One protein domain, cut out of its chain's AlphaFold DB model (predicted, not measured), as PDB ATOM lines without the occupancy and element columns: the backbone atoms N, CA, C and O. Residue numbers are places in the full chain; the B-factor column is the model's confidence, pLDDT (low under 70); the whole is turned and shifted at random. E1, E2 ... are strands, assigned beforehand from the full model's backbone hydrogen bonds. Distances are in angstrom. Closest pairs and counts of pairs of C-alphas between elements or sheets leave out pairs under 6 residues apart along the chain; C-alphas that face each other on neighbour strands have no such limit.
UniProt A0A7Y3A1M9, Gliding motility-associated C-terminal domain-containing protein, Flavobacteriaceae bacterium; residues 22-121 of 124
ATOM      1  N   ASP A  22     248.644 232.037 129.547       96.06
ATOM      2  CA  ASP A  22     247.383 231.511 129.006       96.06
ATOM      3  C   ASP A  22     246.160 232.115 129.718       96.06
ATOM      4  O   ASP A  22     245.065 232.155 129.156       96.06
ATOM      5  N   ASP A  23     246.368 232.657 130.920       97.00
ATOM      6  CA  ASP A  23     245.348 233.346 131.713       97.00
ATOM      7  C   ASP A  23     245.198 234.824 131.320       97.00
ATOM      8  O   ASP A  23     244.441 235.550 131.960       97.00
ATOM      9  N   VAL A  24     245.920 235.285 130.290       98.06
ATOM     10  CA  VAL A  24     245.882 236.666 129.794       98.06
ATOM     11  C   VAL A  24     245.277 236.704 128.395       98.06
ATOM     12  O   VAL A  24     245.762 236.067 127.457       98.06
ATOM     13  N   ARG A  25     244.228 237.506 128.224       98.00
ATOM     14  CA  ARG A  25     243.530 237.702 126.952       98.00
ATOM     15  C   ARG A  25     243.781 239.118 126.463       98.00
ATOM     16  O   ARG A  25     243.461 240.085 127.141       98.00
ATOM     17  N   ILE A  26     244.376 239.228 125.278       98.06
ATOM     18  CA  ILE A  26     244.676 240.510 124.639       98.06
ATOM     19  C   ILE A  26     244.029 240.535 123.261       98.06
ATOM     20  O   ILE A  26     244.255 239.636 122.438       98.06
ATOM     21  N   THR A  27     243.253 241.581 123.001       96.56
ATOM     22  CA  THR A  27     242.559 241.778 121.731       96.56
ATOM     23  C   THR A  27     243.544 241.923 120.566       96.56
ATOM     24  O   THR A  27     244.562 242.614 120.643       96.56
ATOM     25  N   LYS A  28     243.247 241.241 119.451       96.56
ATOM     26  CA  LYS A  28     244.111 241.184 118.250       96.56
ATOM     27  C   LYS A  28     243.610 242.041 117.087       96.56
ATOM     28  O   LYS A  28     244.335 242.225 116.108       96.56
ATOM     29  N   LEU A  29     242.389 242.553 117.189       96.38
ATOM     30  CA  LEU A  29     241.705 243.353 116.183       96.38
ATOM     31  C   LEU A  29     241.019 244.514 116.893       96.38
ATOM     32  O   LEU A  29     240.344 244.267 117.876       96.38
ATOM     33  N   VAL A  30     241.181 245.738 116.400       96.75
ATOM     34  CA  VAL A  30     240.389 246.894 116.830       96.75
ATOM     35  C   VAL A  30     239.686 247.482 115.621       96.75
ATOM     36  O   VAL A  30     240.336 247.800 114.622       96.75
ATOM     37  N   THR A  31     238.370 247.605 115.718       95.12
ATOM     38  CA  THR A  31     237.463 248.154 114.711       95.12
ATOM     39  C   THR A  31     236.539 249.151 115.397       95.12
ATOM     40  O   THR A  31     235.470 248.757 115.837       95.12
ATOM     41  N   PRO A  32     236.940 250.429 115.532       91.56
ATOM     42  CA  PRO A  32     236.211 251.416 116.324       91.56
ATOM     43  C   PRO A  32     235.006 251.969 115.541       91.56
ATOM     44  O   PRO A  32     234.965 253.150 115.191       91.56
ATOM     45  N   ASN A  33     234.054 251.098 115.208       91.88
ATOM     46  CA  ASN A  33     232.825 251.400 114.465       91.88
ATOM     47  C   ASN A  33     231.596 251.517 115.392       91.88
ATOM     48  O   ASN A  33     230.503 251.841 114.924       91.88
ATOM     49  N   ASN A  34     231.793 251.332 116.701       92.12
ATOM     50  CA  ASN A  34     230.795 251.472 117.752       92.12
ATOM     51  C   ASN A  34     229.643 250.454 117.624       92.12
ATOM     52  O   ASN A  34     228.486 250.780 117.915       92.12
ATOM     53  N   ASP A  35     229.959 249.236 117.170       92.88
ATOM     54  CA  ASP A  35     229.038 248.093 117.117       92.88
ATOM     55  C   ASP A  35     229.085 247.210 118.384       92.88
ATOM     56  O   ASP A  35     228.263 246.300 118.539       92.88
ATOM     57  N   GLY A  36     229.989 247.519 119.322       91.56
ATOM     58  CA  GLY A  36     230.204 246.788 120.566       91.56
ATOM     59  C   GLY A  36     231.156 245.597 120.436       91.56
ATOM     60  O   GLY A  36     231.324 244.856 121.404       91.56
ATOM     61  N   ILE A  37     231.764 245.380 119.268       92.69
ATOM     62  CA  ILE A  37     232.645 244.254 118.967       92.69
ATOM     63  C   ILE A  37     234.018 244.797 118.572       92.69
ATOM     64  O   ILE A  37     234.194 245.403 117.521       92.69
ATOM     65  N   HIS A  38     235.031 244.509 119.395       94.12
ATOM     66  CA  HIS A  38     236.413 244.928 119.135       94.12
ATOM     67  C   HIS A  38     236.587 246.452 118.966       94.12
ATOM     68  O   HIS A  38     237.502 246.901 118.282       94.12
ATOM     69  N   ASP A  39     235.747 247.267 119.604       95.50
ATOM     70  CA  ASP A  39     235.861 248.732 119.538       95.50
ATOM     71  C   ASP A  39     237.145 249.264 120.200       95.50
ATOM     72  O   ASP A  39     237.654 250.329 119.835       95.50
ATOM     73  N   TYR A  40     237.688 248.507 121.158       97.19
ATOM     74  CA  TYR A  40     238.825 248.892 121.984       97.19
ATOM     75  C   TYR A  40     239.896 247.803 122.030       97.19
ATOM     76  O   TYR A  40     239.638 246.611 121.850       97.19
ATOM     77  N   PHE A  41     241.132 248.219 122.294       98.00
ATOM     78  CA  PHE A  41     242.191 247.301 122.681       98.00
ATOM     79  C   PHE A  41     241.975 246.877 124.130       98.00
ATOM     80  O   PHE A  41     242.181 247.672 125.042       98.00
ATOM     81  N   GLU A  42     241.569 245.635 124.338       98.19
ATOM     82  CA  GLU A  42     241.256 245.106 125.664       98.19
ATOM     83  C   GLU A  42     242.367 244.174 126.153       98.19
ATOM     84  O   GLU A  42     242.935 243.388 125.382       98.19
ATOM     85  N   VAL A  43     242.682 244.294 127.443       98.38
ATOM     86  CA  VAL A  43     243.602 243.431 128.179       98.38
ATOM     87  C   VAL A  43     242.869 242.901 129.408       98.38
ATOM     88  O   VAL A  43     242.620 243.650 130.349       98.38
ATOM     89  N   ASP A  44     242.582 241.603 129.409       97.69
ATOM     90  CA  ASP A  44     241.957 240.894 130.525       97.69
ATOM     91  C   ASP A  44     242.893 239.819 131.073       97.69
ATOM     92  O   ASP A  44     243.711 239.249 130.346       97.69
ATOM     93  N   PHE A  45     242.765 239.514 132.363       97.44
ATOM     94  CA  PHE A  45     243.540 238.463 133.013       97.44
ATOM     95  C   PHE A  45     242.790 237.846 134.195       97.44
ATOM     96  O   PHE A  45     241.934 238.485 134.807       97.44
ATOM     97  N   GLU A  46     243.133 236.604 134.534       96.75
ATOM     98  CA  GLU A  46     242.576 235.899 135.693       96.75
ATOM     99  C   GLU A  46     243.528 235.995 136.899       96.75
ATOM    100  O   GLU A  46     244.737 235.771 136.783       96.75
ATOM    101  N   ILE A  47     242.985 236.345 138.071       95.56
ATOM    102  CA  ILE A  47     243.747 236.369 139.326       95.56
ATOM    103  C   ILE A  47     243.893 234.946 139.862       95.56
ATOM    104  O   ILE A  47     242.917 234.212 140.003       95.56
ATOM    105  N   ASN A  48     245.122 234.587 140.215       93.94
ATOM    106  CA  ASN A  48     245.439 233.350 140.905       93.94
ATOM    107  C   ASN A  48     244.859 233.349 142.329       93.94
ATOM    108  O   ASN A  48     245.295 234.128 143.173       93.94
ATOM    109  N   GLU A  49     243.925 232.445 142.616       91.12
ATOM    110  CA  GLU A  49     243.290 232.318 143.940       91.12
ATOM    111  C   GLU A  49     244.256 231.866 145.051       91.12
ATOM    112  O   GLU A  49     243.996 232.100 146.231       91.12
ATOM    113  N   ASP A  50     245.379 231.245 144.676       89.88
ATOM    114  CA  ASP A  50     246.417 230.804 145.611       89.88
ATOM    115  C   ASP A  50     247.360 231.951 146.016       89.88
ATOM    116  O   ASP A  50     248.091 231.845 147.005       89.88
ATOM    117  N   ALA A  51     247.357 233.049 145.253       89.06
ATOM    118  CA  ALA A  51     248.162 234.226 145.536       89.06
ATOM    119  C   ALA A  51     247.491 235.107 146.599       89.06
ATOM    120  O   ALA A  51     246.268 235.227 146.679       89.06
ATOM    121  N   ARG A  52     248.308 235.743 147.440       85.50
ATOM    122  CA  ARG A  52     247.843 236.669 148.481       85.50
ATOM    123  C   ARG A  52     248.127 238.105 148.054       85.50
ATOM    124  O   ARG A  52     249.133 238.362 147.407       85.50
ATOM    125  N   ASP A  53     247.249 239.028 148.443       85.62
ATOM    126  CA  ASP A  53     247.447 240.479 148.301       85.62
ATOM    127  C   ASP A  53     247.761 240.962 146.869       85.62
ATOM    128  O   ASP A  53     248.630 241.805 146.639       85.62
ATOM    129  N   CYS A  54     247.018 240.458 145.882       91.25
ATOM    130  CA  CYS A  54     247.213 240.844 144.489       91.25
ATOM    131  C   CYS A  54     246.672 242.240 144.166       91.25
ATOM    132  O   CYS A  54     245.471 242.499 144.227       91.25
ATOM    133  N   SER A  55     247.572 243.126 143.737       93.31
ATOM    134  CA  SER A  55     247.252 244.444 143.182       93.31
ATOM    135  C   SER A  55     247.943 244.603 141.829       93.31
ATOM    136  O   SER A  55     249.019 245.199 141.716       93.31
ATOM    137  N   VAL A  56     247.340 243.986 140.809       96.62
ATOM    138  CA  VAL A  56     247.848 244.013 139.434       96.62
ATOM    139  C   VAL A  56     247.408 245.302 138.747       96.62
ATOM    140  O   VAL A  56     246.233 245.660 138.786       96.62
ATOM    141  N   ARG A  57     248.355 245.983 138.098       97.44
ATOM    142  CA  ARG A  57     248.106 247.171 137.268       97.44
ATOM    143  C   ARG A  57     248.491 246.867 135.826       97.44
ATOM    144  O   ARG A  57     249.527 246.253 135.592       97.44
ATOM    145  N   VAL A  58     247.685 247.323 134.873       98.56
ATOM    146  CA  VAL A  58     247.968 247.160 133.443       98.56
ATOM    147  C   VAL A  58     248.644 248.418 132.913       98.56
ATOM    148  O   VAL A  58     248.046 249.487 132.938       98.56
ATOM    149  N   ASP A  59     249.857 248.296 132.390       98.62
ATOM    150  CA  ASP A  59     250.525 249.366 131.655       98.62
ATOM    151  C   ASP A  59     250.645 248.966 130.181       98.62
ATOM    152  O   ASP A  59     251.012 247.838 129.844       98.62
ATOM    153  N   VAL A  60     250.312 249.892 129.282       98.69
ATOM    154  CA  VAL A  60     250.240 249.639 127.840       98.69
ATOM    155  C   VAL A  60     251.101 250.634 127.086       98.69
ATOM    156  O   VAL A  60     251.049 251.841 127.318       98.69
ATOM    157  N   MET A  61     251.851 250.130 126.112       98.44
ATOM    158  CA  MET A  61     252.488 250.918 125.064       98.44
ATOM    159  C   MET A  61     252.134 250.337 123.700       98.44
ATOM    160  O   MET A  61     252.209 249.125 123.508       98.44
ATOM    161  N   ILE A  62     251.801 251.196 122.736       98.12
ATOM    162  CA  ILE A  62     251.493 250.790 121.359       98.12
ATOM    163  C   ILE A  62     252.397 251.546 120.398       98.12
ATOM    164  O   ILE A  62     252.641 252.744 120.554       98.12
ATOM    165  N   PHE A  63     252.881 250.844 119.384       97.31
ATOM    166  CA  PHE A  63     253.848 251.301 118.404       97.31
ATOM    167  C   PHE A  63     253.316 251.075 116.993       97.31
ATOM    168  O   PHE A  63     252.658 250.075 116.703       97.31
ATOM    169  N   ASN A  64     253.636 251.987 116.082       95.19
ATOM    170  CA  ASN A  64     253.424 251.749 114.662       95.19
ATOM    171  C   ASN A  64     254.492 250.801 114.090       95.19
ATOM    172  O   ASN A  64     255.493 250.494 114.735       95.19
ATOM    173  N   ARG A  65     254.314 250.383 112.831       94.38
ATOM    174  CA  ARG A  65     255.241 249.475 112.124       94.38
ATOM    175  C   ARG A  65     256.690 249.951 111.995       94.38
ATOM    176  O   ARG A  65     257.548 249.164 111.617       94.38
ATOM    177  N   TRP A  66     256.961 251.225 112.261       93.62
ATOM    178  CA  TRP A  66     258.309 251.793 112.228       93.62
ATOM    179  C   TRP A  66     258.938 251.891 113.623       93.62
ATOM    180  O   TRP A  66     260.005 252.476 113.767       93.62
ATOM    181  N   GLY A  67     258.272 251.357 114.653       93.00
ATOM    182  CA  GLY A  67     258.739 251.393 116.037       93.00
ATOM    183  C   GLY A  67     258.475 252.714 116.759       93.00
ATOM    184  O   GLY A  67     258.928 252.884 117.888       93.00
ATOM    185  N   ASN A  68     257.738 253.657 116.159       94.06
ATOM    186  CA  ASN A  68     257.362 254.879 116.869       94.06
ATOM    187  C   ASN A  68     256.171 254.596 117.779       94.06
ATOM    188  O   ASN A  68     255.157 254.062 117.325       94.06
ATOM    189  N   LYS A  69     256.278 255.008 119.041       95.56
ATOM    190  CA  LYS A  69     255.190 254.917 120.014       95.56
ATOM    191  C   LYS A  69     254.046 255.847 119.610       95.56
ATOM    192  O   LYS A  69     254.264 257.036 119.391       95.56
ATOM    193  N   VAL A  70     252.843 255.296 119.511       95.69
ATOM    194  CA  VAL A  70     251.604 256.004 119.159       95.69
ATOM    195  C   VAL A  70     250.606 256.061 120.313       95.69
ATOM    196  O   VAL A  70     249.655 256.826 120.249       95.69
ATOM    197  N   PHE A  71     250.813 255.282 121.371       97.00
ATOM    198  CA  PHE A  71     249.990 255.345 122.572       97.00
ATOM    199  C   PHE A  71     250.778 254.848 123.785       97.00
ATOM    200  O   PHE A  71     251.666 253.999 123.652       97.00
ATOM    201  N   GLN A  72     250.459 255.395 124.955       97.44
ATOM    202  CA  GLN A  72     250.918 254.904 126.247       97.44
ATOM    203  C   GLN A  72     249.876 255.232 127.313       97.44
ATOM    204  O   GLN A  72     249.403 256.366 127.362       97.44
ATOM    205  N   ALA A  73     249.603 254.271 128.189       98.06
ATOM    206  CA  ALA A  73     248.803 254.469 129.387       98.06
ATOM    207  C   ALA A  73     249.387 253.657 130.548       98.06
ATOM    208  O   ALA A  73     249.772 252.501 130.373       98.06
ATOM    209  N   GLU A  74     249.449 254.278 131.723       97.88
ATOM    210  CA  GLU A  74     249.655 253.582 132.993       97.88
ATOM    211  C   GLU A  74     248.293 253.329 133.628       97.88
ATOM    212  O   GLU A  74     247.414 254.188 133.538       97.88
ATOM    213  N   ASN A  75     248.123 252.183 134.289       97.75
ATOM    214  CA  ASN A  75     246.812 251.760 134.794       97.75
ATOM    215  C   ASN A  75     245.716 251.841 133.714       97.75
ATOM    216  O   ASN A  75     244.648 252.408 133.935       97.75
ATOM    217  N   TYR A  76     246.013 251.300 132.540       98.38
ATOM    218  CA  TYR A  76     245.126 251.247 131.388       98.38
ATOM    219  C   TYR A  76     243.783 250.590 131.739       98.38
ATOM    220  O   TYR A  76     243.744 249.584 132.446       98.38
ATOM    221  N   GLN A  77     242.689 251.182 131.264       97.81
ATOM    222  CA  GLN A  77     241.297 250.843 131.575       97.81
ATOM    223  C   GLN A  77     240.515 250.411 130.320       97.81
ATOM    224  O   GLN A  77     239.303 250.618 130.243       97.81
ATOM    225  N   ASN A  78     241.194 249.802 129.341       97.50
ATOM    226  CA  ASN A  78     240.596 249.313 128.093       97.50
ATOM    227  C   ASN A  78     239.926 250.413 127.240       97.50
ATOM    228  O   ASN A  78     238.912 250.185 126.592       97.50
ATOM    229  N   GLU A  79     240.505 251.617 127.215       95.62
ATOM    230  CA  GLU A  79     239.917 252.798 126.569       95.62
ATOM    231  C   GLU A  79     240.474 253.154 125.176       95.62
ATOM    232  O   GLU A  79     239.957 254.059 124.516       95.62
ATOM    233  N   TRP A  80     241.541 252.503 124.701       96.50
ATOM    234  CA  TRP A  80     242.169 252.867 123.428       96.50
ATOM    235  C   TRP A  80     241.446 252.255 122.228       96.50
ATOM    236  O   TRP A  80     241.391 251.040 122.065       96.50
ATOM    237  N   ASN A  81     240.978 253.122 121.335       95.19
ATOM    238  CA  ASN A  81     240.188 252.792 120.145       95.19
ATOM    239  C   ASN A  81     240.902 253.153 118.825       95.19
ATOM    240  O   ASN A  81     240.266 253.427 117.812       95.19
ATOM    241  N   GLY A  82     242.235 253.253 118.827       94.50
ATOM    242  CA  GLY A  82     242.991 253.694 117.648       94.50
ATOM    243  C   GLY A  82     243.107 255.215 117.483       94.50
ATOM    244  O   GLY A  82     243.543 255.679 116.425       94.50
ATOM    245  N   ALA A  83     242.756 256.000 118.508       92.94
ATOM    246  CA  ALA A  83     242.997 257.441 118.530       92.94
ATOM    247  C   ALA A  83     244.479 257.773 118.276       92.94
ATOM    248  O   ALA A  83     245.388 257.142 118.830       92.94
ATOM    249  N   ALA A  84     244.719 258.775 117.431       91.06
ATOM    250  CA  ALA A  84     246.061 259.247 117.122       91.06
ATOM    251  C   ALA A  84     246.587 260.204 118.207       91.06
ATOM    252  O   ALA A  84     245.815 260.986 118.767       91.06
ATOM    253  N   PRO A  85     247.910 260.218 118.473       87.94
ATOM    254  CA  PRO A  85     248.517 261.271 119.276       87.94
ATOM    255  C   PRO A  85     248.224 262.654 118.692       87.94
ATOM    256  O   PRO A  85     248.262 262.846 117.473       87.94
ATOM    257  N   SER A  86     248.016 263.648 119.556       81.25
ATOM    258  CA  SER A  86     247.823 265.032 119.120       81.25
ATOM    259  C   SER A  86     248.985 265.515 118.244       81.25
ATOM    260  O   SER A  86     250.154 265.338 118.586       81.25
ATOM    261  N   GLY A  87     248.660 266.135 117.106       69.81
ATOM    262  CA  GLY A  87     249.649 266.647 116.150       69.81
ATOM    263  C   GLY A  87     250.346 265.577 115.300       69.81
ATOM    264  O   GLY A  87     251.204 265.915 114.484       69.81
ATOM    265  N   ALA A  88     249.984 264.300 115.445       72.00
ATOM    266  CA  ALA A  88     250.448 263.233 114.568       72.00
ATOM    267  C   ALA A  88     249.535 263.082 113.333       72.00
ATOM    268  O   ALA A  88     248.412 263.583 113.296       72.00
ATOM    269  N   PHE A  89     250.038 262.406 112.294       74.19
ATOM    270  CA  PHE A  89     249.264 261.979 111.114       74.19
ATOM    271  C   PHE A  89     248.389 263.071 110.469       74.19
ATOM    272  O   PHE A  89     247.226 262.845 110.148       74.19
ATOM    273  N   GLY A  90     248.942 264.273 110.277       75.38
ATOM    274  CA  GLY A  90     248.242 265.359 109.579       75.38
ATOM    275  C   GLY A  90     247.025 265.914 110.326       75.38
ATOM    276  O   GLY A  90     246.137 266.466 109.683       75.38
ATOM    277  N   ASN A  91     246.989 265.785 111.659       76.19
ATOM    278  CA  ASN A  91     245.844 266.114 112.519       76.19
ATOM    279  C   ASN A  91     244.630 265.195 112.324       76.19
ATOM    280  O   ASN A  91     243.514 265.569 112.684       76.19
ATOM    281  N   SER A  92     244.838 263.993 111.778       84.00
ATOM    282  CA  SER A  92     243.817 262.949 111.829       84.00
ATOM    283  C   SER A  92     243.518 262.600 113.293       84.00
ATOM    284  O   SER A  92     244.465 262.383 114.053       84.00
ATOM    285  N   PRO A  93     242.242 262.519 113.711       86.69
ATOM    286  CA  PRO A  93     241.886 262.087 115.062       86.69
ATOM    287  C   PRO A  93     242.185 260.598 115.294       86.69
ATOM    288  O   PRO A  93     242.321 260.165 116.436       86.69
ATOM    289  N   THR A  94     242.314 259.816 114.221       90.31
ATOM    290  CA  THR A  94     242.529 258.367 114.258       90.31
ATOM    291  C   THR A  94     243.769 257.963 113.477       90.31
ATOM    292  O   THR A  94     244.209 258.627 112.529       90.31
ATOM    293  N   LEU A  95     244.355 256.853 113.903       92.88
ATOM    294  CA  LEU A  95     245.484 256.233 113.237       92.88
ATOM    295  C   LEU A  95     245.032 255.512 111.953       92.88
ATOM    296  O   LEU A  95     243.933 254.958 111.910       92.88
ATOM    297  N   PRO A  96     245.874 255.467 110.904       92.69
ATOM    298  CA  PRO A  96     245.555 254.716 109.695       92.69
ATOM    299  C   PRO A  96     245.377 253.221 109.968       92.69
ATOM    300  O   PRO A  96     246.073 252.660 110.822       92.69
ATOM    301  N   SER A  97     244.540 252.567 109.157       94.69
ATOM    302  CA  SER A  97     244.414 251.107 109.173       94.69
ATOM    303  C   SER A  97     245.765 250.418 108.975       94.69
ATOM    304  O   SER A  97     246.574 250.826 108.133       94.69
ATOM    305  N   GLY A  98     245.994 249.338 109.716       95.31
ATOM    306  CA  GLY A  98     247.175 248.500 109.568       95.31
ATOM    307  C   GLY A  98     247.600 247.797 110.850       95.31
ATOM    308  O   GLY A  98     246.921 247.837 111.872       95.31
ATOM    309  N   SER A  99     248.755 247.137 110.780       97.06
ATOM    310  CA  SER A  99     249.356 246.456 111.926       97.06
ATOM    311  C   SER A  99     250.106 247.431 112.831       97.06
ATOM    312  O   SER A  99     250.981 248.180 112.383       97.06
ATOM    313  N   TYR A 100     249.787 247.350 114.114       97.81
ATOM    314  CA  TYR A 100     250.474 247.996 115.221       97.81
ATOM    315  C   TYR A 100     251.033 246.919 116.150       97.81
ATOM    316  O   TYR A 100     250.657 245.749 116.073       97.81
ATOM    317  N   TYR A 101     251.953 247.315 117.013       98.31
ATOM    318  CA  TYR A 101     252.635 246.431 117.948       98.31
ATOM    319  C   TYR A 101     252.404 246.937 119.355       98.31
ATOM    320  O   TYR A 101     252.398 248.147 119.562       98.31
ATOM    321  N   TYR A 102     252.228 246.041 120.315       98.50
ATOM    322  CA  TYR A 102     252.027 246.425 121.705       98.50
ATOM    323  C   TYR A 102     253.086 245.816 122.615       98.50
ATOM    324  O   TYR A 102     253.651 244.756 122.336       98.50
ATOM    325  N   VAL A 103     253.295 246.501 123.735       98.50
ATOM    326  CA  VAL A 103     253.916 245.972 124.942       98.50
ATOM    327  C   VAL A 103     252.908 246.174 126.069       98.50
ATOM    328  O   VAL A 103     252.510 247.307 126.335       98.50
ATOM    329  N   VAL A 104     252.483 245.077 126.687       98.69
ATOM    330  CA  VAL A 104     251.577 245.052 127.841       98.69
ATOM    331  C   VAL A 104     252.366 244.565 129.044       98.69
ATOM    332  O   VAL A 104     252.953 243.484 129.017       98.69
ATOM    333  N   GLU A 105     252.377 245.354 130.106       98.56
ATOM    334  CA  GLU A 105     252.981 244.993 131.379       98.56
ATOM    335  C   GLU A 105     251.887 244.860 132.437       98.56
ATOM    336  O   GLU A 105     251.188 245.816 132.758       98.56
ATOM    337  N   LEU A 106     251.737 243.651 132.975       98.12
ATOM    338  CA  LEU A 106     250.901 243.397 134.142       98.12
ATOM    339  C   LEU A 106     251.778 243.577 135.389       98.12
ATOM    340  O   LEU A 106     252.387 242.626 135.885       98.12
ATOM    341  N   VAL A 107     251.906 244.814 135.861       97.69
ATOM    342  CA  VAL A 107     252.729 245.168 137.025       97.69
ATOM    343  C   VAL A 107     252.220 244.405 138.251       97.69
ATOM    344  O   VAL A 107     251.014 244.312 138.462       97.69
ATOM    345  N   ASN A 108     253.135 243.844 139.049       95.00
ATOM    346  CA  ASN A 108     252.855 242.960 140.196       95.00
ATOM    347  C   ASN A 108     252.156 241.625 139.860       95.00
ATOM    348  O   ASN A 108     251.733 240.917 140.768       95.00
ATOM    349  N   SER A 109     252.045 241.236 138.585       95.19
ATOM    350  CA  SER A 109     251.467 239.928 138.226       95.19
ATOM    351  C   SER A 109     252.405 238.742 138.468       95.19
ATOM    352  O   SER A 109     251.939 237.618 138.630       95.19
ATOM    353  N   GLY A 110     253.721 238.981 138.450       91.88
ATOM    354  CA  GLY A 110     254.752 237.939 138.374       91.88
ATOM    355  C   GLY A 110     255.116 237.519 136.941       91.88
ATOM    356  O   GLY A 110     256.075 236.771 136.748       91.88
ATOM    357  N   LEU A 111     254.409 238.024 135.924       95.69
ATOM    358  CA  LEU A 111     254.709 237.770 134.516       95.69
ATOM    359  C   LEU A 111     255.688 238.801 133.942       95.69
ATOM    360  O   LEU A 111     255.757 239.952 134.370       95.69
ATOM    361  N   LYS A 112     256.444 238.381 132.923       97.12
ATOM    362  CA  LYS A 112     257.238 239.302 132.096       97.12
ATOM    363  C   LYS A 112     256.315 240.095 131.158       97.12
ATOM    364  O   LYS A 112     255.247 239.587 130.819       97.12
ATOM    365  N   PRO A 113     256.742 241.276 130.666       97.94
ATOM    366  CA  PRO A 113     255.975 242.028 129.678       97.94
ATOM    367  C   PRO A 113     255.619 241.187 128.446       97.94
ATOM    368  O   PRO A 113     256.465 240.472 127.899       97.94
ATOM    369  N   ILE A 114     254.373 241.309 128.004       98.31
ATOM    370  CA  ILE A 114     253.807 240.605 126.857       98.31
ATOM    371  C   ILE A 114     253.941 241.500 125.635       98.31
ATOM    372  O   ILE A 114     253.586 242.677 125.665       98.31
ATOM    373  N   GLN A 115     254.452 240.937 124.546       97.81
ATOM    374  CA  GLN A 115     254.633 241.650 123.289       97.81
ATOM    375  C   GLN A 115     253.852 240.951 122.189       97.81
ATOM    376  O   GLN A 115     253.831 239.721 122.112       97.81
ATOM    377  N   GLY A 116     253.241 241.737 121.314       97.44
ATOM    378  CA  GLY A 116     252.446 241.197 120.227       97.44
ATOM    379  C   GLY A 116     252.096 242.248 119.195       97.44
ATOM    380  O   GLY A 116     252.654 243.348 119.168       97.44
ATOM    381  N   TYR A 117     251.170 241.881 118.321       97.25
ATOM    382  CA  TYR A 117     250.633 242.769 117.307       97.25
ATOM    383  C   TYR A 117     249.116 242.839 117.414       97.25
ATOM    384  O   TYR A 117     248.456 241.909 117.879       97.25
ATOM    385  N   ILE A 118     248.589 243.952 116.930       97.50
ATOM    386  CA  ILE A 118     247.171 244.232 116.810       97.50
ATOM    387  C   ILE A 118     246.910 244.790 115.415       97.50
ATOM    388  O   ILE A 118     247.720 245.550 114.875       97.50
ATOM    389  N   TYR A 119     245.802 244.397 114.803       97.31
ATOM    390  CA  TYR A 119     245.335 245.025 113.576       97.31
ATOM    391  C   TYR A 119     244.318 246.114 113.916       97.31
ATOM    392  O   TYR A 119     243.312 245.826 114.552       97.31
ATOM    393  N   LEU A 120     244.570 247.346 113.480       96.50
ATOM    394  CA  LEU A 120     243.594 248.429 113.533       96.50
ATOM    395  C   LEU A 120     242.902 248.513 112.171       96.50
ATOM    396  O   LEU A 120     243.558 248.783 111.163       96.50
ATOM    397  N   GLY A 121     241.598 248.261 112.141       93.44
ATOM    398  CA  GLY A 121     240.746 248.436 110.974       93.44
ATOM    399  C   GLY A 121     239.827 249.626 111.187       93.44
ATOM    400  O   GLY A 121     238.857 249.524 111.923       93.44
TER     401      GLY A 121
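What this domain is: This is residues 22 to 121 of the 124 residues of the protein "Gliding motility-associated C-terminal domain-containing protein" of Flavobacteriaceae bacterium (UniProt A0A7Y3A1M9). With little regular structure, a strongly twisted four-strand antiparallel sheet, E4 E3 E5 E6, has the small hairpin E1 and E2 and long loops over one face. The printed part has 100 residues, 35 of them in six strands, E1 to E6, with no named helix: all strand. It is compact, radius of gyration of the C-alphas 14.4 A, but elongated, spanning 49 by 28 by 19 A.

Where its parts are: E1, residues 24 to 26, begins at C-alpha 24 (245.882, 236.666, 129.794). E2 is 43 to 45, E3 57 to 63 (20.1 A), E4 69 to 73, E5 98 to 107 (28.2 A). E6, 114 to 120 (18.5 A), ends at C-alpha 120 (243.594, 248.429, 113.533).

How they stand to each other: Antiparallel neighbours have N and O within hydrogen-bond range: N 60 and O 73, 2.9 A, E3 and E4; N 59 and O 105, 2.8 A, E3 and E5; N 100 and O 118, 2.8 A, E5 and E6; N 25 and O 44, 2.8 A, E1 and E2. E1 and E6 are near each other, with 5 pairs of C-alphas within 10 A.

The domain as a whole: The printed part has no cut. Links E1 to E2, E2 to E3 and E4 to E5 are long. Residue 87 alone is under pLDDT 70.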